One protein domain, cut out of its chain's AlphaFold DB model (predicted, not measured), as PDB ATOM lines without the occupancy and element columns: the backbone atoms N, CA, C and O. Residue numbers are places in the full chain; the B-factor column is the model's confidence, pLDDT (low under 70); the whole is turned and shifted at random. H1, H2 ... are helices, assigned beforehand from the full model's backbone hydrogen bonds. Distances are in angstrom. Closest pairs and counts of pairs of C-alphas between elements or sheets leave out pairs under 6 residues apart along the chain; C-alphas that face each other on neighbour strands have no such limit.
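AT A GLANCE: This is residues 25 to 79 of the 79 residues of an uncharacterized protein of Gammaproteobacteria bacterium (UniProt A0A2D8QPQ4). You will see an open, flat hook of three helices that do not pack on each other: H1, then short H2 at the corner, then H3, a long arm running back from H2 and making the longest axis. The printed part has 55 residues, with H1, H2, H3 in that order and no named strand; its class is all helix. It is only just extended, close to loose, with a radius of gyration of the C-alphas of 15.4 A, spanning 47 by 34 by 7 A.

HOW THE PARTS SIT: Start with H1, residues 25 to 35; it is apart from H2, residues 41 to 49, and from H3, residues 53 to 78. H2 and H3 are close but not clearly touching, the closest C-alphas being those of Asp 47 and Pro 53, 7.3 A apart. They run opposite ways at a steep tilt of 59 degrees. In H1, H2 and H3, each O i to N i+4 pair is within hydrogen-bond range.

IN THESE COORDINATES: Find C-alpha 25 at (253.819, 281.274, 191.259), where H1 begins its 15.5 A. H2 covers 11.7 A. H3 runs 38.5 A to C-alpha 78 at (254.542, 289.159, 225.050).

THE WHOLE: The C-alphas of Ser 49 and Leu 79 are farthest apart, 47.3 A. The printed part has no cut, and both links are tight. Look for pLDDT under 70 at 13 residues, among them 34 to 39.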
ATOM      1  N   TRP A  25     253.840 279.818 191.252       80.19
ATOM      2  CA  TRP A  25     253.819 281.274 191.259       80.19
ATOM      3  C   TRP A  25     252.422 281.912 191.211       80.19
ATOM      4  O   TRP A  25     252.186 282.858 191.949       80.19
ATOM      5  N   GLN A  26     251.483 281.404 190.409       80.38
ATOM      6  CA  GLN A  26     250.099 281.907 190.348       80.38
ATOM      7  C   GLN A  26     249.304 281.588 191.619       80.38
ATOM      8  O   GLN A  26     248.402 282.325 192.012       80.38
ATOM      9  N   VAL A  27     249.650 280.482 192.275       79.94
ATOM     10  CA  VAL A  27     249.039 280.084 193.543       79.94
ATOM     11  C   VAL A  27     249.518 281.004 194.668       79.94
ATOM     12  O   VAL A  27     248.692 281.550 195.397       79.94
ATOM     13  N   SER A  28     250.819 281.279 194.757       83.50
ATOM     14  CA  SER A  28     251.375 282.225 195.734       83.50
ATOM     15  C   SER A  28     250.855 283.650 195.538       83.50
ATOM     16  O   SER A  28     250.507 284.321 196.509       83.50
ATOM     17  N   THR A  29     250.737 284.118 194.293       72.69
ATOM     18  CA  THR A  29     250.190 285.455 194.018       72.69
ATOM     19  C   THR A  29     248.699 285.555 194.340       72.69
ATOM     20  O   THR A  29     248.253 286.604 194.796       72.69
ATOM     21  N   SER A  30     247.938 284.469 194.192       68.25
ATOM     22  CA  SER A  30     246.532 284.392 194.612       68.25
ATOM     23  C   SER A  30     246.375 284.460 196.134       68.25
ATOM     24  O   SER A  30     245.544 285.210 196.642       68.25
ATOM     25  N   ILE A  31     247.223 283.748 196.880       78.06
ATOM     26  CA  ILE A  31     247.209 283.752 198.352       78.06
ATOM     27  C   ILE A  31     247.543 285.147 198.897       78.06
ATOM     28  O   ILE A  31     246.896 285.626 199.826       78.06
ATOM     29  N   LEU A  32     248.499 285.835 198.273       66.69
ATOM     30  CA  LEU A  32     248.837 287.217 198.609       66.69
ATOM     31  C   LEU A  32     247.704 288.189 198.251       66.69
ATOM     32  O   LEU A  32     247.349 289.035 199.062       66.69
ATOM     33  N   ALA A  33     247.068 288.053 197.090       70.44
ATOM     34  CA  ALA A  33     245.934 288.903 196.731       70.44
ATOM     35  C   ALA A  33     244.730 288.692 197.681       70.44
ATOM     36  O   ALA A  33     244.032 289.644 198.039       70.44
ATOM     37  N   ALA A  34     244.539 287.458 198.156       62.75
ATOM     38  CA  ALA A  34     243.517 287.084 199.127       62.75
ATOM     39  C   ALA A  34     243.798 287.600 200.552       62.75
ATOM     40  O   ALA A  34     242.860 287.974 201.252       62.75
ATOM     41  N   ALA A  35     245.059 287.685 200.980       68.50
ATOM     42  CA  ALA A  35     245.421 288.238 202.289       68.50
ATOM     43  C   ALA A  35     245.233 289.767 202.373       68.50
ATOM     44  O   ALA A  35     245.064 290.319 203.456       68.50
ATOM     45  N   PHE A  36     245.238 290.446 201.225       65.94
ATOM     46  CA  PHE A  36     245.245 291.906 201.119       65.94
ATOM     47  C   PHE A  36     243.884 292.538 200.778       65.94
ATOM     48  O   PHE A  36     243.811 293.732 200.497       65.94
ATOM     49  N   GLY A  37     242.787 291.778 200.815       68.19
ATOM     50  CA  GLY A  37     241.446 292.350 200.642       68.19
ATOM     51  C   GLY A  37     241.075 292.675 199.192       68.19
ATOM     52  O   GLY A  37     240.271 293.579 198.953       68.19
ATOM     53  N   VAL A  38     241.627 291.951 198.209       65.19
ATOM     54  CA  VAL A  38     241.253 292.151 196.803       65.19
ATOM     55  C   VAL A  38     239.799 291.720 196.585       65.19
ATOM     56  O   VAL A  38     239.452 290.540 196.509       65.19
ATOM     57  N   GLN A  39     238.893 292.691 196.520       66.12
ATOM     58  CA  GLN A  39     237.519 292.403 196.140       66.12
ATOM     59  C   GLN A  39     237.444 292.178 194.631       66.12
ATOM     60  O   GLN A  39     237.905 292.991 193.828       66.12
ATOM     61  N   SER A  40     236.845 291.047 194.248       70.88
ATOM     62  CA  SER A  40     236.605 290.706 192.847       70.88
ATOM     63  C   SER A  40     235.824 291.825 192.140       70.88
ATOM     64  O   SER A  40     234.993 292.501 192.751       70.88
ATOM     65  N   LYS A  41     236.049 292.013 190.830       69.81
ATOM     66  CA  LYS A  41     235.333 293.029 190.030       69.81
ATOM     67  C   LYS A  41     233.810 292.915 190.161       69.81
ATOM     68  O   LYS A  41     233.145 293.936 190.249       69.81
ATOM     69  N   LYS A  42     233.287 291.690 190.283       70.62
ATOM     70  CA  LYS A  42     231.863 291.409 190.512       70.62
ATOM     71  C   LYS A  42     231.361 291.929 191.865       70.62
ATOM     72  O   LYS A  42     230.267 292.483 191.933       70.62
ATOM     73  N   ASN A  43     232.146 291.766 192.934       70.19
ATOM     74  CA  ASN A  43     231.808 292.329 194.245       70.19
ATOM     75  C   ASN A  43     231.818 293.855 194.182       70.19
ATOM     76  O   ASN A  43     230.864 294.485 194.619       70.19
ATOM     77  N   ARG A  44     232.830 294.435 193.531       72.38
ATOM     78  CA  ARG A  44     232.917 295.881 193.324       72.38
ATOM     79  C   ARG A  44     231.744 296.420 192.504       72.38
ATOM     80  O   ARG A  44     231.163 297.430 192.853       72.38
ATOM     81  N   GLU A  45     231.343 295.762 191.427       73.62
ATOM     82  CA  GLU A  45     230.209 296.231 190.623       73.62
ATOM     83  C   GLU A  45     228.903 296.214 191.415       73.62
ATOM     84  O   GLU A  45     228.162 297.186 191.375       73.62
ATOM     85  N   ARG A  46     228.635 295.174 192.206       69.69
ATOM     86  CA  ARG A  46     227.443 295.114 193.062       69.69
ATOM     87  C   ARG A  46     227.458 296.179 194.161       69.69
ATOM     88  O   ARG A  46     226.459 296.866 194.366       69.69
ATOM     89  N   ASP A  47     228.591 296.306 194.840       72.75
ATOM     90  CA  ASP A  47     228.754 297.161 196.013       72.75
ATOM     91  C   ASP A  47     228.740 298.653 195.619       72.75
ATOM     92  O   ASP A  47     228.286 299.496 196.390       72.75
ATOM     93  N   PHE A  48     229.135 298.972 194.381       68.75
ATOM     94  CA  PHE A  48     229.153 300.333 193.836       68.75
ATOM     95  C   PHE A  48     227.965 300.662 192.911       68.75
ATOM     96  O   PHE A  48     227.737 301.838 192.647       68.75
ATOM     97  N   SER A  49     227.199 299.675 192.422       73.25
ATOM     98  CA  SER A  49     225.997 299.934 191.600       73.25
ATOM     99  C   SER A  49     224.737 300.165 192.431       73.25
ATOM    100  O   SER A  49     223.839 300.870 191.985       73.25
ATOM    101  N   TYR A  50     224.654 299.575 193.628       64.50
ATOM    102  CA  TYR A  50     223.458 299.654 194.482       64.50
ATOM    103  C   TYR A  50     223.734 300.241 195.875       64.50
ATOM    104  O   TYR A  50     222.791 300.508 196.618       64.50
ATOM    105  N   GLY A  51     225.004 300.435 196.246       65.50
ATOM    106  CA  GLY A  51     225.425 300.890 197.573       65.50
ATOM    107  C   GLY A  51     226.161 302.230 197.560       65.50
ATOM    108  O   GLY A  51     226.671 302.667 196.531       65.50
ATOM    109  N   ASN A  52     226.233 302.883 198.727       78.56
ATOM    110  CA  ASN A  52     227.044 304.085 198.927       78.56
ATOM    111  C   ASN A  52     228.516 303.685 199.186       78.56
ATOM    112  O   ASN A  52     228.797 303.094 200.235       78.56
ATOM    113  N   PRO A  53     229.467 304.040 198.299       78.31
ATOM    114  CA  PRO A  53     230.886 303.688 198.430       78.31
ATOM    115  C   PRO A  53     231.528 304.113 199.757       78.31
ATOM    116  O   PRO A  53     232.471 303.476 200.224       78.31
ATOM    117  N   LEU A  54     231.009 305.168 200.395       82.00
ATOM    118  CA  LEU A  54     231.529 305.683 201.663       82.00
ATOM    119  C   LEU A  54     231.420 304.669 202.805       82.00
ATOM    120  O   LEU A  54     232.291 304.631 203.672       82.00
ATOM    121  N   ILE A  55     230.395 303.816 202.793       83.62
ATOM    122  CA  ILE A  55     230.192 302.796 203.829       83.62
ATOM    123  C   ILE A  55     231.315 301.754 203.769       83.62
ATOM    124  O   ILE A  55     231.854 301.366 204.802       83.62
ATOM    125  N   PHE A  56     231.727 301.356 202.563       82.19
ATOM    126  CA  PHE A  56     232.817 300.399 202.363       82.19
ATOM    127  C   PHE A  56     234.174 300.971 202.789       82.19
ATOM    128  O   PHE A  56     234.986 300.258 203.374       82.19
ATOM    129  N   ILE A  57     234.399 302.267 202.555       83.31
ATOM    130  CA  ILE A  57     235.620 302.963 202.981       83.31
ATOM    131  C   ILE A  57     235.693 303.048 204.508       83.31
ATOM    132  O   ILE A  57     236.722 302.717 205.096       83.31
ATOM    133  N   LEU A  58     234.601 303.447 205.162       88.94
ATOM    134  CA  LEU A  58     234.535 303.528 206.622       88.94
ATOM    135  C   LEU A  58     234.682 302.152 207.278       88.94
ATOM    136  O   LEU A  58     235.415 302.017 208.256       88.94
ATOM    137  N   ALA A  59     234.041 301.124 206.718       85.94
ATOM    138  CA  ALA A  59     234.182 299.749 207.184       85.94
ATOM    139  C   ALA A  59     235.629 299.247 207.053       85.94
ATOM    140  O   ALA A  59     236.159 298.657 207.995       85.94
ATOM    141  N   GLY A  60     236.291 299.527 205.924       84.44
ATOM    142  CA  GLY A  60     237.705 299.205 205.721       84.44
ATOM    143  C   GLY A  60     238.613 299.913 206.727       84.44
ATOM    144  O   GLY A  60     239.474 299.280 207.331       84.44
ATOM    145  N   LEU A  61     238.373 301.201 206.981       90.69
ATOM    146  CA  LEU A  61     239.152 301.987 207.936       90.69
ATOM    147  C   LEU A  61     238.992 301.482 209.377       90.69
ATOM    148  O   LEU A  61     239.980 301.335 210.096       90.69
ATOM    149  N   ALA A  62     237.761 301.176 209.789       92.94
ATOM    150  CA  ALA A  62     237.481 300.605 211.101       92.94
ATOM    151  C   ALA A  62     238.154 299.233 211.275       92.94
ATOM    152  O   ALA A  62     238.776 298.972 212.304       92.94
ATOM    153  N   PHE A  63     238.082 298.380 210.250       88.75
ATOM    154  CA  PHE A  63     238.753 297.083 210.234       88.75
ATOM    155  C   PHE A  63     240.276 297.219 210.376       88.75
ATOM    156  O   PHE A  63     240.882 296.532 211.197       88.75
ATOM    157  N   THR A  64     240.901 298.139 209.636       89.50
ATOM    158  CA  THR A  64     242.345 298.394 209.738       89.50
ATOM    159  C   THR A  64     242.740 298.894 211.127       89.50
ATOM    160  O   THR A  64     243.733 298.424 211.681       89.50
ATOM    161  N   ALA A  65     241.964 299.800 211.724       95.19
ATOM    162  CA  ALA A  65     242.232 300.291 213.074       95.19
ATOM    163  C   ALA A  65     242.174 299.162 214.119       95.19
ATOM    164  O   ALA A  65     243.066 299.041 214.960       95.19
ATOM    165  N   LEU A  66     241.160 298.297 214.025       94.75
ATOM    166  CA  LEU A  66     241.019 297.118 214.880       94.75
ATOM    167  C   LEU A  66     242.199 296.146 214.712       94.75
ATOM    168  O   LEU A  66     242.731 295.642 215.698       94.75
ATOM    169  N   PHE A  67     242.631 295.904 213.471       92.44
ATOM    170  CA  PHE A  67     243.758 295.021 213.167       92.44
ATOM    171  C   PHE A  67     245.065 295.512 213.803       92.44
ATOM    172  O   PHE A  67     245.799 294.728 214.403       92.44
ATOM    173  N   ILE A  68     245.325 296.819 213.741       94.94
ATOM    174  CA  ILE A  68     246.502 297.428 214.373       94.94
ATOM    175  C   ILE A  68     246.442 297.265 215.893       94.94
ATOM    176  O   ILE A  68     247.423 296.837 216.500       94.94
ATOM    177  N   LEU A  69     245.292 297.550 216.509       97.25
ATOM    178  CA  LEU A  69     245.102 297.364 217.950       97.25
ATOM    179  C   LEU A  69     245.354 295.918 218.382       97.25
ATOM    180  O   LEU A  69     245.997 295.692 219.409       97.25
ATOM    181  N   ALA A  70     244.895 294.946 217.596       94.88
ATOM    182  CA  ALA A  70     245.142 293.534 217.862       94.88
ATOM    183  C   ALA A  70     246.646 293.210 217.862       94.88
ATOM    184  O   ALA A  70     247.130 292.594 218.810       94.88
ATOM    185  N   ILE A  71     247.403 293.676 216.858       96.44
ATOM    186  CA  ILE A  71     248.863 293.478 216.800       96.44
ATOM    187  C   ILE A  71     249.548 294.129 218.005       96.44
ATOM    188  O   ILE A  71     250.360 293.484 218.664       96.44
ATOM    189  N   VAL A  72     249.203 295.379 218.327       97.25
ATOM    190  CA  VAL A  72     249.778 296.107 219.471       97.25
ATOM    191  C   VAL A  72     249.514 295.372 220.784       97.25
ATOM    192  O   VAL A  72     250.420 295.233 221.601       97.25
ATOM    193  N   SER A  73     248.298 294.862 220.972       96.38
ATOM    194  CA  SER A  73     247.921 294.124 222.181       96.38
ATOM    195  C   SER A  73     248.737 292.841 222.333       96.38
ATOM    196  O   SER A  73     249.201 292.539 223.426       96.38
ATOM    197  N   ILE A  74     248.954 292.110 221.234       97.69
ATOM    198  CA  ILE A  74     249.796 290.904 221.224       97.69
ATOM    199  C   ILE A  74     251.235 291.254 221.596       97.69
ATOM    200  O   ILE A  74     251.820 290.588 222.443       97.69
ATOM    201  N   VAL A  75     251.799 292.301 220.988       97.31
ATOM    202  CA  VAL A  75     253.168 292.747 221.284       97.31
ATOM    203  C   VAL A  75     253.305 293.081 222.764       97.31
ATOM    204  O   VAL A  75     254.248 292.631 223.402       97.31
ATOM    205  N   TYR A  76     252.344 293.818 223.317       96.94
ATOM    206  CA  TYR A  76     252.371 294.195 224.723       96.94
ATOM    207  C   TYR A  76     252.205 293.002 225.670       96.94
ATOM    208  O   TYR A  76     252.806 292.992 226.730       96.94
ATOM    209  N   LEU A  77     251.410 291.995 225.302       95.31
ATOM    210  CA  LEU A  77     251.213 290.789 226.111       95.31
ATOM    211  C   LEU A  77     252.475 289.916 226.187       95.31
ATOM    212  O   LEU A  77     252.650 289.177 227.153       95.31
ATOM    213  N   VAL A  78     253.312 289.959 225.148       95.81
ATOM    214  CA  VAL A  78     254.542 289.159 225.050       95.81
ATOM    215  C   VAL A  78     255.747 289.842 225.716       95.81
ATOM    216  O   VAL A  78     256.696 289.141 226.066       95.81
ATOM    217  N   LEU A  79     255.726 291.170 225.883       84.56
ATOM    218  CA  LEU A  79     256.745 291.917 226.639       84.56
ATOM    219  C   LEU A  79     256.510 291.830 228.153       84.56
ATOM    220  O   LEU A  79     257.531 291.736 228.870       84.56
TER     221      LEU A  79